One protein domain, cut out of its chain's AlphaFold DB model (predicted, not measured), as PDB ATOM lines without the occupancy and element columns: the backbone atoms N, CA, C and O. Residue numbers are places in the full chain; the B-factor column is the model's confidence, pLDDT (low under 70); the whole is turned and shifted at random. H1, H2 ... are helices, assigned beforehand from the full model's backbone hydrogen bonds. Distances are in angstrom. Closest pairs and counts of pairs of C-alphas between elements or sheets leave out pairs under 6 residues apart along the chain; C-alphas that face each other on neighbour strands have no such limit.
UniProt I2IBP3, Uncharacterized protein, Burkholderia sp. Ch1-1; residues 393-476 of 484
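What this domain is: This is residues 393 to 476 of the 484 residues of an uncharacterized protein of Burkholderia sp. Ch1-1 (UniProt I2IBP3). The model is a long helical hairpin, H1 and H2 side by side, with a head of loops toward the end where H1 begins and H2 ends. The loops of the head are the two stretches with no named element, residues 393 to 409 and 460 to 476, which lie mostly on H2's side of the hairpin; at the opposite end the turn, residues 432 to 439, sticks out. The printed part has 84 residues, with two named helices, H1 then H2, and no named strand; the class is all helix. It is only just compact, close to loose, with a radius of gyration of the C-alphas of 13.9 A, and spans 42 by 30 by 19 A.

Where its parts are: H1 is residues 410 to 431, 31.7 A from first to last C-alpha. It begins at C-alpha 410, at (-31.828, 52.301, 54.675), and ends at C-alpha 431, at (-16.427, 53.270, 26.977). H2 is residues 438 to 459, 31.5 A long, and ends at C-alpha 459, at (-34.894, 59.300, 42.927).

How they stand to each other: H1 and H2 form a helical hairpin and touch, with 21 pairs of C-alphas within 8 A. The closest C-alphas are those of Phe 423 and Leu 451, 5.5 A apart. The two run opposite ways at a shallow tilt of 27 degrees, and their centres are 10.6 A apart. In H1 and H2 every O i to N i+4 pair is within hydrogen-bond range.

The domain as a whole: The two C-alphas farthest apart are those of Pro 434 and Gly 463, 42.3 A. The link from H1 to H2, 6 residues, is short. Residues 432 to 439, of which 438 to 439 belong to H2, stand free; the 76 other residues span 35 by 31 by 19 A. The printed part has no cut. The mean pLDDT of the printed part is 86.5, and residues 393, 394 and 476 are under 70.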
ATOM      1  N   ASN A 393     -36.084  36.768  36.179       68.00
ATOM      2  CA  ASN A 393     -35.105  37.857  36.093       68.00
ATOM      3  C   ASN A 393     -34.340  38.124  37.411       68.00
ATOM      4  O   ASN A 393     -33.836  39.226  37.618       68.00
ATOM      5  N   HIS A 394     -34.252  37.129  38.308       63.59
ATOM      6  CA  HIS A 394     -33.301  37.036  39.436       63.59
ATOM      7  C   HIS A 394     -32.971  38.359  40.178       63.59
ATOM      8  O   HIS A 394     -31.804  38.719  40.324       63.59
ATOM      9  N   LEU A 395     -33.984  39.067  40.696       72.19
ATOM     10  CA  LEU A 395     -33.829  40.306  41.489       72.19
ATOM     11  C   LEU A 395     -33.328  41.545  40.712       72.19
ATOM     12  O   LEU A 395     -32.957  42.543  41.331       72.19
ATOM     13  N   GLU A 396     -33.382  41.549  39.377       81.19
ATOM     14  CA  GLU A 396     -33.106  42.737  38.551       81.19
ATOM     15  C   GLU A 396     -34.342  43.636  38.347       81.19
ATOM     16  O   GLU A 396     -34.535  44.230  37.291       81.19
ATOM     17  N   CYS A 397     -35.204  43.776  39.358       84.06
ATOM     18  CA  CYS A 397     -36.439  44.566  39.248       84.06
ATOM     19  C   CYS A 397     -36.182  46.049  38.915       84.06
ATOM     20  O   CYS A 397     -37.030  46.710  38.322       84.06
ATOM     21  N   PHE A 398     -35.002  46.571  39.269       87.69
ATOM     22  CA  PHE A 398     -34.557  47.924  38.919       87.69
ATOM     23  C   PHE A 398     -34.348  48.118  37.406       87.69
ATOM     24  O   PHE A 398     -34.150  49.244  36.963       87.69
ATOM     25  N   ASN A 399     -34.373  47.044  36.613       87.25
ATOM     26  CA  ASN A 399     -34.294  47.077  35.160       87.25
ATOM     27  C   ASN A 399     -35.691  47.225  34.532       87.25
ATOM     28  O   ASN A 399     -36.140  46.351  33.793       87.25
ATOM     29  N   ASP A 400     -36.375  48.329  34.846       87.56
ATOM     30  CA  ASP A 400     -37.654  48.713  34.227       87.56
ATOM     31  C   ASP A 400     -38.838  47.762  34.527       87.56
ATOM     32  O   ASP A 400     -39.729  47.575  33.701       87.56
ATOM     33  N   CYS A 401     -38.869  47.125  35.709       86.88
ATOM     34  CA  CYS A 401     -39.994  46.269  36.106       86.88
ATOM     35  C   CYS A 401     -41.152  47.075  36.702       86.88
ATOM     36  O   CYS A 401     -40.986  47.745  37.725       86.88
ATOM     37  N   ARG A 402     -42.362  46.912  36.159       84.88
ATOM     38  CA  ARG A 402     -43.542  47.652  36.639       84.88
ATOM     39  C   ARG A 402     -44.097  47.245  38.000       84.88
ATOM     40  O   ARG A 402     -44.887  47.978  38.588       84.88
ATOM     41  N   HIS A 403     -43.685  46.079  38.490       80.88
ATOM     42  CA  HIS A 403     -44.146  45.520  39.766       80.88
ATOM     43  C   HIS A 403     -43.274  45.919  40.957       80.88
ATOM     44  O   HIS A 403     -43.571  45.526  42.084       80.88
ATOM     45  N   LEU A 404     -42.195  46.672  40.717       85.69
ATOM     46  CA  LEU A 404     -41.327  47.172  41.772       85.69
ATOM     47  C   LEU A 404     -41.967  48.378  42.468       85.69
ATOM     48  O   LEU A 404     -42.391  49.324  41.809       85.69
ATOM     49  N   SER A 405     -41.968  48.370  43.797       84.56
ATOM     50  CA  SER A 405     -42.288  49.527  44.635       84.56
ATOM     51  C   SER A 405     -41.021  50.024  45.324       84.56
ATOM     52  O   SER A 405     -40.287  49.231  45.928       84.56
ATOM     53  N   ALA A 406     -40.784  51.335  45.269       85.75
ATOM     54  CA  ALA A 406     -39.688  51.977  45.986       85.75
ATOM     55  C   ALA A 406     -39.911  51.924  47.507       85.75
ATOM     56  O   ALA A 406     -41.046  51.883  47.987       85.75
ATOM     57  N   THR A 407     -38.816  51.936  48.269       80.44
ATOM     58  CA  THR A 407     -38.822  51.850  49.739       80.44
ATOM     59  C   THR A 407     -37.853  52.855  50.333       80.44
ATOM     60  O   THR A 407     -36.796  53.094  49.754       80.44
ATOM     61  N   ASP A 408     -38.145  53.342  51.529       74.81
ATOM     62  CA  ASP A 408     -37.250  54.172  52.338       74.81
ATOM     63  C   ASP A 408     -36.342  53.369  53.280       74.81
ATOM     64  O   ASP A 408     -35.575  53.958  54.041       74.81
ATOM     65  N   LEU A 409     -36.363  52.033  53.201       74.44
ATOM     66  CA  LEU A 409     -35.479  51.179  53.990       74.44
ATOM     67  C   LEU A 409     -33.996  51.543  53.750       74.44
ATOM     68  O   LEU A 409     -33.526  51.465  52.604       74.44
ATOM     69  N   PRO A 410     -33.228  51.888  54.807       72.06
ATOM     70  CA  PRO A 410     -31.828  52.301  54.675       72.06
ATOM     71  C   PRO A 410     -30.947  51.259  53.976       72.06
ATOM     72  O   PRO A 410     -30.081  51.603  53.173       72.06
ATOM     73  N   GLU A 411     -31.203  49.976  54.233       73.50
ATOM     74  CA  GLU A 411     -30.479  48.849  53.640       73.50
ATOM     75  C   GLU A 411     -30.666  48.788  52.118       73.50
ATOM     76  O   GLU A 411     -29.685  48.675  51.375       73.50
ATOM     77  N   ASN A 412     -31.903  48.958  51.640       83.50
ATOM     78  CA  ASN A 412     -32.217  48.994  50.212       83.50
ATOM     79  C   ASN A 412     -31.529  50.182  49.536       83.50
ATOM     80  O   ASN A 412     -30.912  50.033  48.478       83.50
ATOM     81  N   ARG A 413     -31.552  51.355  50.179       86.00
ATOM     82  CA  ARG A 413     -30.856  52.546  49.675       86.00
ATOM     83  C   ARG A 413     -29.344  52.328  49.588       86.00
ATOM     84  O   ARG A 413     -28.740  52.661  48.569       86.00
ATOM     85  N   GLN A 414     -28.730  51.731  50.607       84.00
ATOM     86  CA  GLN A 414     -27.296  51.437  50.610       84.00
ATOM     87  C   GLN A 414     -26.916  50.434  49.511       84.00
ATOM     88  O   GLN A 414     -25.899  50.608  48.829       84.00
ATOM     89  N   ASN A 415     -27.742  49.404  49.301       87.00
ATOM     90  CA  ASN A 415     -27.571  48.439  48.216       87.00
ATOM     91  C   ASN A 415     -27.640  49.121  46.844       87.00
ATOM     92  O   ASN A 415     -26.788  48.857  45.994       87.00
ATOM     93  N   LEU A 416     -28.586  50.045  46.653       90.75
ATOM     94  CA  LEU A 416     -28.732  50.817  45.419       90.75
ATOM     95  C   LEU A 416     -27.556  51.759  45.161       90.75
ATOM     96  O   LEU A 416     -27.064  51.800  44.039       90.75
ATOM     97  N   ILE A 417     -27.041  52.459  46.178       91.69
ATOM     98  CA  ILE A 417     -25.843  53.309  46.040       91.69
ATOM     99  C   ILE A 417     -24.630  52.466  45.625       91.69
ATOM    100  O   ILE A 417     -23.885  52.832  44.712       91.69
ATOM    101  N   ARG A 418     -24.440  51.299  46.257       90.44
ATOM    102  CA  ARG A 418     -23.362  50.367  45.896       90.44
ATOM    103  C   ARG A 418     -23.515  49.871  44.456       90.44
ATOM    104  O   ARG A 418     -22.523  49.767  43.737       90.44
ATOM    105  N   LEU A 419     -24.741  49.560  44.041       91.56
ATOM    106  CA  LEU A 419     -25.053  49.092  42.695       91.56
ATOM    107  C   LEU A 419     -24.859  50.198  41.643       91.56
ATOM    108  O   LEU A 419     -24.278  49.937  40.592       91.56
ATOM    109  N   GLU A 420     -25.240  51.441  41.955       95.25
ATOM    110  CA  GLU A 420     -24.992  52.615  41.110       95.25
ATOM    111  C   GLU A 420     -23.487  52.811  40.882       95.25
ATOM    112  O   GLU A 420     -23.051  52.984  39.744       95.25
ATOM    113  N   GLY A 421     -22.682  52.721  41.947       92.94
ATOM    114  CA  GLY A 421     -21.222  52.799  41.860       92.94
ATOM    115  C   GLY A 421     -20.628  51.716  40.954       92.94
ATOM    116  O   GLY A 421     -19.809  52.022  40.090       92.94
ATOM    117  N   LYS A 422     -21.090  50.464  41.087       92.56
ATOM    118  CA  LYS A 422     -20.650  49.353  40.226       92.56
ATOM    119  C   LYS A 422     -20.980  49.593  38.750       92.56
ATOM    120  O   LYS A 422     -20.116  49.382  37.903       92.56
ATOM    121  N   PHE A 423     -22.195  50.046  38.432       94.50
ATOM    122  CA  PHE A 423     -22.576  50.298  37.039       94.50
ATOM    123  C   PHE A 423     -21.894  51.531  36.443       94.50
ATOM    124  O   PHE A 423     -21.551  51.498  35.265       94.50
ATOM    125  N   LYS A 424     -21.633  52.584  37.232       96.06
ATOM    126  CA  LYS A 424     -20.817  53.730  36.790       96.06
ATOM    127  C   LYS A 424     -19.440  53.270  36.309       96.06
ATOM    128  O   LYS A 424     -19.081  53.553  35.170       96.06
ATOM    129  N   ILE A 425     -18.738  52.491  37.136       94.25
ATOM    130  CA  ILE A 425     -17.419  51.938  36.798       94.25
ATOM    131  C   ILE A 425     -17.512  51.061  35.541       94.25
ATOM    132  O   ILE A 425     -16.733  51.238  34.610       94.25
ATOM    133  N   ALA A 426     -18.502  50.166  35.463       91.94
ATOM    134  CA  ALA A 426     -18.675  49.295  34.301       91.94
ATOM    135  C   ALA A 426     -18.904  50.080  32.993       91.94
ATOM    136  O   ALA A 426     -18.318  49.745  31.965       91.94
ATOM    137  N   VAL A 427     -19.727  51.136  33.018       95.38
ATOM    138  CA  VAL A 427     -19.971  51.998  31.849       95.38
ATOM    139  C   VAL A 427     -18.690  52.720  31.422       95.38
ATOM    140  O   VAL A 427     -18.389  52.765  30.228       95.38
ATOM    141  N   GLU A 428     -17.919  53.255  32.371       94.56
ATOM    142  CA  GLU A 428     -16.633  53.911  32.094       94.56
ATOM    143  C   GLU A 428     -15.622  52.937  31.473       94.56
ATOM    144  O   GLU A 428     -15.023  53.241  30.438       94.56
ATOM    145  N   GLU A 429     -15.494  51.731  32.031       93.06
ATOM    146  CA  GLU A 429     -14.610  50.684  31.511       93.06
ATOM    147  C   GLU A 429     -15.001  50.218  30.106       93.06
ATOM    148  O   GLU A 429     -14.126  49.972  29.274       93.06
ATOM    149  N   ILE A 430     -16.300  50.084  29.812       91.50
ATOM    150  CA  ILE A 430     -16.772  49.709  28.471       91.50
ATOM    151  C   ILE A 430     -16.453  50.829  27.474       91.50
ATOM    152  O   ILE A 430     -15.924  50.539  26.399       91.50
ATOM    153  N   LYS A 431     -16.707  52.098  27.832       92.31
ATOM    154  CA  LYS A 431     -16.427  53.270  26.977       92.31
ATOM    155  C   LYS A 431     -14.939  53.466  26.690       92.31
ATOM    156  O   LYS A 431     -14.593  53.923  25.606       92.31
ATOM    157  N   ALA A 432     -14.067  53.103  27.627       92.31
ATOM    158  CA  ALA A 432     -12.618  53.193  27.453       92.31
ATOM    159  C   ALA A 432     -12.051  52.163  26.455       92.31
ATOM    160  O   ALA A 432     -10.923  52.318  25.983       92.31
ATOM    161  N   ARG A 433     -12.802  51.104  26.116       89.88
ATOM    162  CA  ARG A 433     -12.357  50.084  25.156       89.88
ATOM    163  C   ARG A 433     -12.498  50.605  23.722       89.88
ATOM    164  O   ARG A 433     -13.595  51.003  23.335       89.88
ATOM    165  N   PRO A 434     -11.451  50.520  22.884       81.12
ATOM    166  CA  PRO A 434     -11.522  50.918  21.482       81.12
ATOM    167  C   PRO A 434     -12.215  49.823  20.654       81.12
ATOM    168  O   PRO A 434     -11.570  49.048  19.953       81.12
ATOM    169  N   SER A 435     -13.539  49.718  20.763       84.94
ATOM    170  CA  SER A 435     -14.362  48.793  19.978       84.94
ATOM    171  C   SER A 435     -15.650  49.472  19.531       84.94
ATOM    172  O   SER A 435     -16.242  50.253  20.264       84.94
ATOM    173  N   THR A 436     -16.105  49.150  18.325       82.75
ATOM    174  CA  THR A 436     -17.396  49.599  17.776       82.75
ATOM    175  C   THR A 436     -18.260  48.420  17.334       82.75
ATOM    176  O   THR A 436     -19.195  48.591  16.545       82.75
ATOM    177  N   SER A 437     -17.924  47.207  17.790       89.69
ATOM    178  CA  SER A 437     -18.655  45.993  17.435       89.69
ATOM    179  C   SER A 437     -20.095  46.041  17.952       89.69
ATOM    180  O   SER A 437     -20.401  46.728  18.927       89.69
ATOM    181  N   ILE A 438     -20.987  45.280  17.317       86.62
ATOM    182  CA  ILE A 438     -22.379  45.144  17.776       86.62
ATOM    183  C   ILE A 438     -22.412  44.623  19.220       86.62
ATOM    184  O   ILE A 438     -23.130  45.166  20.048       86.62
ATOM    185  N   GLY A 439     -21.560  43.648  19.559       85.50
ATOM    186  CA  GLY A 439     -21.447  43.139  20.929       85.50
ATOM    187  C   GLY A 439     -21.015  44.204  21.942       85.50
ATOM    188  O   GLY A 439     -21.561  44.250  23.040       85.50
ATOM    189  N   TRP A 440     -20.095  45.101  21.567       91.62
ATOM    190  CA  TRP A 440     -19.706  46.230  22.416       91.62
ATOM    191  C   TRP A 440     -20.864  47.216  22.614       91.62
ATOM    192  O   TRP A 440     -21.121  47.623  23.744       91.62
ATOM    193  N   LYS A 441     -21.601  47.545  21.542       89.62
ATOM    194  CA  LYS A 441     -22.778  48.427  21.617       89.62
ATOM    195  C   LYS A 441     -23.854  47.843  22.533       89.62
ATOM    196  O   LYS A 441     -24.314  48.541  23.427       89.62
ATOM    197  N   ASN A 442     -24.168  46.557  22.372       90.12
ATOM    198  CA  ASN A 442     -25.149  45.860  23.203       90.12
ATOM    199  C   ASN A 442     -24.714  45.826  24.676       90.12
ATOM    200  O   ASN A 442     -25.528  46.037  25.569       90.12
ATOM    201  N   GLN A 443     -23.427  45.578  24.946       89.75
ATOM    202  CA  GLN A 443     -22.898  45.576  26.310       89.75
ATOM    203  C   GLN A 443     -22.986  46.965  26.958       89.75
ATOM    204  O   GLN A 443     -23.330  47.070  28.137       89.75
ATOM    205  N   LEU A 444     -22.680  48.017  26.193       92.19
ATOM    206  CA  LEU A 444     -22.771  49.395  26.659       92.19
ATOM    207  C   LEU A 444     -24.221  49.783  26.964       92.19
ATOM    208  O   LEU A 444     -24.504  50.227  28.073       92.19
ATOM    209  N   GLU A 445     -25.132  49.546  26.020       91.81
ATOM    210  CA  GLU A 445     -26.563  49.824  26.169       91.81
ATOM    211  C   GLU A 445     -27.143  49.111  27.399       91.81
ATOM    212  O   GLU A 445     -27.813  49.721  28.229       91.81
ATOM    213  N   HIS A 446     -26.791  47.840  27.587       90.19
ATOM    214  CA  HIS A 446     -27.222  47.031  28.724       90.19
ATOM    215  C   HIS A 446     -26.752  47.583  30.085       90.19
ATOM    216  O   HIS A 446     -27.491  47.523  31.075       90.19
ATOM    217  N   ALA A 447     -25.522  48.104  30.156       91.38
ATOM    218  CA  ALA A 447     -24.971  48.711  31.367       91.38
ATOM    219  C   ALA A 447     -25.570  50.102  31.634       91.38
ATOM    220  O   ALA A 447     -25.890  50.427  32.779       91.38
ATOM    221  N   GLU A 448     -25.769  50.905  30.586       94.06
ATOM    222  CA  GLU A 448     -26.394  52.225  30.679       94.06
ATOM    223  C   GLU A 448     -27.862  52.126  31.111       94.06
ATOM    224  O   GLU A 448     -28.284  52.879  31.991       94.06
ATOM    225  N   GLN A 449     -28.610  51.151  30.586       93.38
ATOM    226  CA  GLN A 449     -30.002  50.908  30.970       93.38
ATOM    227  C   GLN A 449     -30.130  50.552  32.459       93.38
ATOM    228  O   GLN A 449     -30.962  51.125  33.162       93.38
ATOM    229  N   ARG A 450     -29.262  49.677  32.984       92.81
ATOM    230  CA  ARG A 450     -29.264  49.329  34.418       92.81
ATOM    231  C   ARG A 450     -28.856  50.495  35.305       92.81
ATOM    232  O   ARG A 450     -29.474  50.707  36.345       92.81
ATOM    233  N   LEU A 451     -27.856  51.277  34.896       94.75
ATOM    234  CA  LEU A 451     -27.469  52.486  35.621       94.75
ATOM    235  C   LEU A 451     -28.625  53.493  35.683       94.75
ATOM    236  O   LEU A 451     -28.881  54.074  36.738       94.75
ATOM    237  N   ALA A 452     -29.329  53.688  34.566       94.81
ATOM    238  CA  ALA A 452     -30.501  54.553  34.498       94.81
ATOM    239  C   ALA A 452     -31.638  54.043  35.395       94.81
ATOM    240  O   ALA A 452     -32.216  54.825  36.151       94.81
ATOM    241  N   GLY A 453     -31.903  52.735  35.385       93.25
ATOM    242  CA  GLY A 453     -32.898  52.103  36.248       93.25
ATOM    243  C   GLY A 453     -32.606  52.291  37.741       93.25
ATOM    244  O   GLY A 453     -33.459  52.765  38.491       93.25
ATOM    245  N   VAL A 454     -31.365  52.037  38.173       93.81
ATOM    246  CA  VAL A 454     -30.939  52.254  39.570       93.81
ATOM    247  C   VAL A 454     -31.073  53.721  39.983       93.81
ATOM    248  O   VAL A 454     -31.548  54.012  41.080       93.81
ATOM    249  N   ARG A 455     -30.692  54.660  39.110       94.94
ATOM    250  CA  ARG A 455     -30.836  56.102  39.374       94.94
ATOM    251  C   ARG A 455     -32.290  56.536  39.482       94.94
ATOM    252  O   ARG A 455     -32.612  57.319  40.369       94.94
ATOM    253  N   THR A 456     -33.147  56.011  38.611       94.94
ATOM    254  CA  THR A 456     -34.591  56.267  38.645       94.94
ATOM    255  C   THR A 456     -35.162  55.819  39.985       94.94
ATOM    256  O   THR A 456     -35.813  56.598  40.675       94.94
ATOM    257  N   LEU A 457     -34.818  54.606  40.418       92.25
ATOM    258  CA  LEU A 457     -35.257  54.065  41.699       92.25
ATOM    259  C   LEU A 457     -34.731  54.866  42.902       92.25
ATOM    260  O   LEU A 457     -35.490  55.137  43.824       92.25
ATOM    261  N   LEU A 458     -33.469  55.311  42.885       90.50
ATOM    262  CA  LEU A 458     -32.897  56.163  43.943       90.50
ATOM    263  C   LEU A 458     -33.583  57.532  44.080       90.50
ATOM    264  O   LEU A 458     -33.522  58.126  45.162       90.50
ATOM    265  N   ALA A 459     -34.177  58.030  42.991       92.88
ATOM    266  CA  ALA A 459     -34.894  59.300  42.927       92.88
ATOM    267  C   ALA A 459     -36.408  59.164  43.174       92.88
ATOM    268  O   ALA A 459     -37.081  60.179  43.336       92.88
ATOM    269  N   THR A 460     -36.941  57.941  43.190       88.94
ATOM    270  CA  THR A 460     -38.376  57.673  43.361       88.94
ATOM    271  C   THR A 460     -38.763  57.745  44.838       88.94
ATOM    272  O   THR A 460     -38.051  57.219  45.697       88.94
ATOM    273  N   THR A 461     -39.897  58.377  45.144       83.62
ATOM    274  CA  THR A 461     -40.409  58.483  46.516       83.62
ATOM    275  C   THR A 461     -40.806  57.106  47.049       83.62
ATOM    276  O   THR A 461     -41.308  56.259  46.311       83.62
ATOM    277  N   ALA A 462     -40.599  56.856  48.344       81.31
ATOM    278  CA  ALA A 462     -40.997  55.594  48.961       81.31
ATOM    279  C   ALA A 462     -42.500  55.328  48.781       81.31
ATOM    280  O   ALA A 462     -43.323  56.229  48.918       81.31
ATOM    281  N   GLY A 463     -42.845  54.081  48.466       74.75
ATOM    282  CA  GLY A 463     -44.209  53.677  48.146       74.75
ATOM    283  C   GLY A 463     -44.631  53.945  46.698       74.75
ATOM    284  O   GLY A 463     -45.646  53.393  46.290       74.75
ATOM    285  N   GLU A 464     -43.887  54.709  45.888       83.56
ATOM    286  CA  GLU A 464     -44.212  54.947  44.471       83.56
ATOM    287  C   GLU A 464     -43.619  53.882  43.530       83.56
ATOM    288  O   GLU A 464     -42.700  53.131  43.883       83.56
ATOM    289  N   ARG A 465     -44.157  53.826  42.301       84.75
ATOM    290  CA  ARG A 465     -43.654  52.960  41.228       84.75
ATOM    291  C   ARG A 465     -42.598  53.710  40.408       84.75
ATOM    292  O   ARG A 465     -42.958  54.676  39.740       84.75
ATOM    293  N   PRO A 466     -41.335  53.253  40.372       87.56
ATOM    294  CA  PRO A 466     -40.294  53.849  39.531       87.56
ATOM    295  C   PRO A 466     -40.566  53.655  38.029       87.56
ATOM    296  O   PRO A 466     -40.128  54.466  37.219       87.56
ATOM    297  N   PHE A 467     -41.290  52.590  37.653       90.38
ATOM    298  CA  PHE A 467     -41.517  52.186  36.258       90.38
ATOM    299  C   PHE A 467     -43.002  51.868  35.997       90.38
ATOM    300  O   PHE A 467     -43.349  50.717  35.738       90.38
ATOM    301  N   PRO A 468     -43.929  52.840  36.081       83.88
ATOM    302  CA  PRO A 468     -45.367  52.566  35.930       83.88
ATOM    303  C   PRO A 468     -45.711  51.917  34.572       83.88
ATOM    304  O   PRO A 468     -46.522  50.986  34.500       83.88
ATOM    305  N   ASP A 469     -45.013  52.339  33.519       85.50
ATOM    306  CA  ASP A 469     -45.142  51.827  32.147       85.50
ATOM    307  C   ASP A 469     -44.068  50.791  31.781       85.50
ATOM    308  O   ASP A 469     -43.929  50.418  30.617       85.50
ATOM    309  N   GLY A 470     -43.313  50.321  32.777       83.94
ATOM    310  CA  GLY A 470     -42.248  49.345  32.599       83.94
ATOM    311  C   GLY A 470     -42.754  47.974  32.157       83.94
ATOM    312  O   GLY A 470     -43.955  47.672  32.123       83.94
ATOM    313  N   ARG A 471     -41.806  47.094  31.844       84.19
ATOM    314  CA  ARG A 471     -42.103  45.720  31.438       84.19
ATOM    315  C   ARG A 471     -42.580  44.899  32.627       84.19
ATOM    316  O   ARG A 471     -42.133  45.066  33.763       84.19
ATOM    317  N   ASP A 472     -43.461  43.951  32.345       81.62
ATOM    318  CA  ASP A 472     -43.743  42.881  33.288       81.62
ATOM    319  C   ASP A 472     -42.648  41.812  33.180       81.62
ATOM    320  O   ASP A 472     -42.711  40.921  32.334       81.62
ATOM    321  N   LEU A 473     -41.618  41.925  34.023       78.56
ATOM    322  CA  LEU A 473     -40.501  40.975  34.044       78.56
ATOM    323  C   LEU A 473     -40.868  39.599  34.626       78.56
ATOM    324  O   LEU A 473     -40.007  38.715  34.624       78.56
ATOM    325  N   SER A 474     -42.093  39.413  35.137       70.50
ATOM    326  CA  SER A 474     -42.583  38.099  35.575       70.50
ATOM    327  C   SER A 474     -42.969  37.196  34.403       70.50
ATOM    328  O   SER A 474     -42.944  35.974  34.531       70.50
ATOM    329  N   LEU A 475     -43.282  37.783  33.246       73.50
ATOM    330  CA  LEU A 475     -43.655  37.038  32.055       73.50
ATOM    331  C   LEU A 475     -42.405  36.562  31.311       73.50
ATOM    332  O   LEU A 475     -41.423  37.295  31.161       73.50
ATOM    333  N   LEU A 476     -42.451  35.328  30.805       64.25
ATOM    334  CA  LEU A 476     -41.413  34.823  29.910       64.25
ATOM    335  C   LEU A 476     -41.366  35.683  28.634       64.25
ATOM    336  O   LEU A 476     -42.423  36.034  28.099       64.25
TER     337      LEU A 476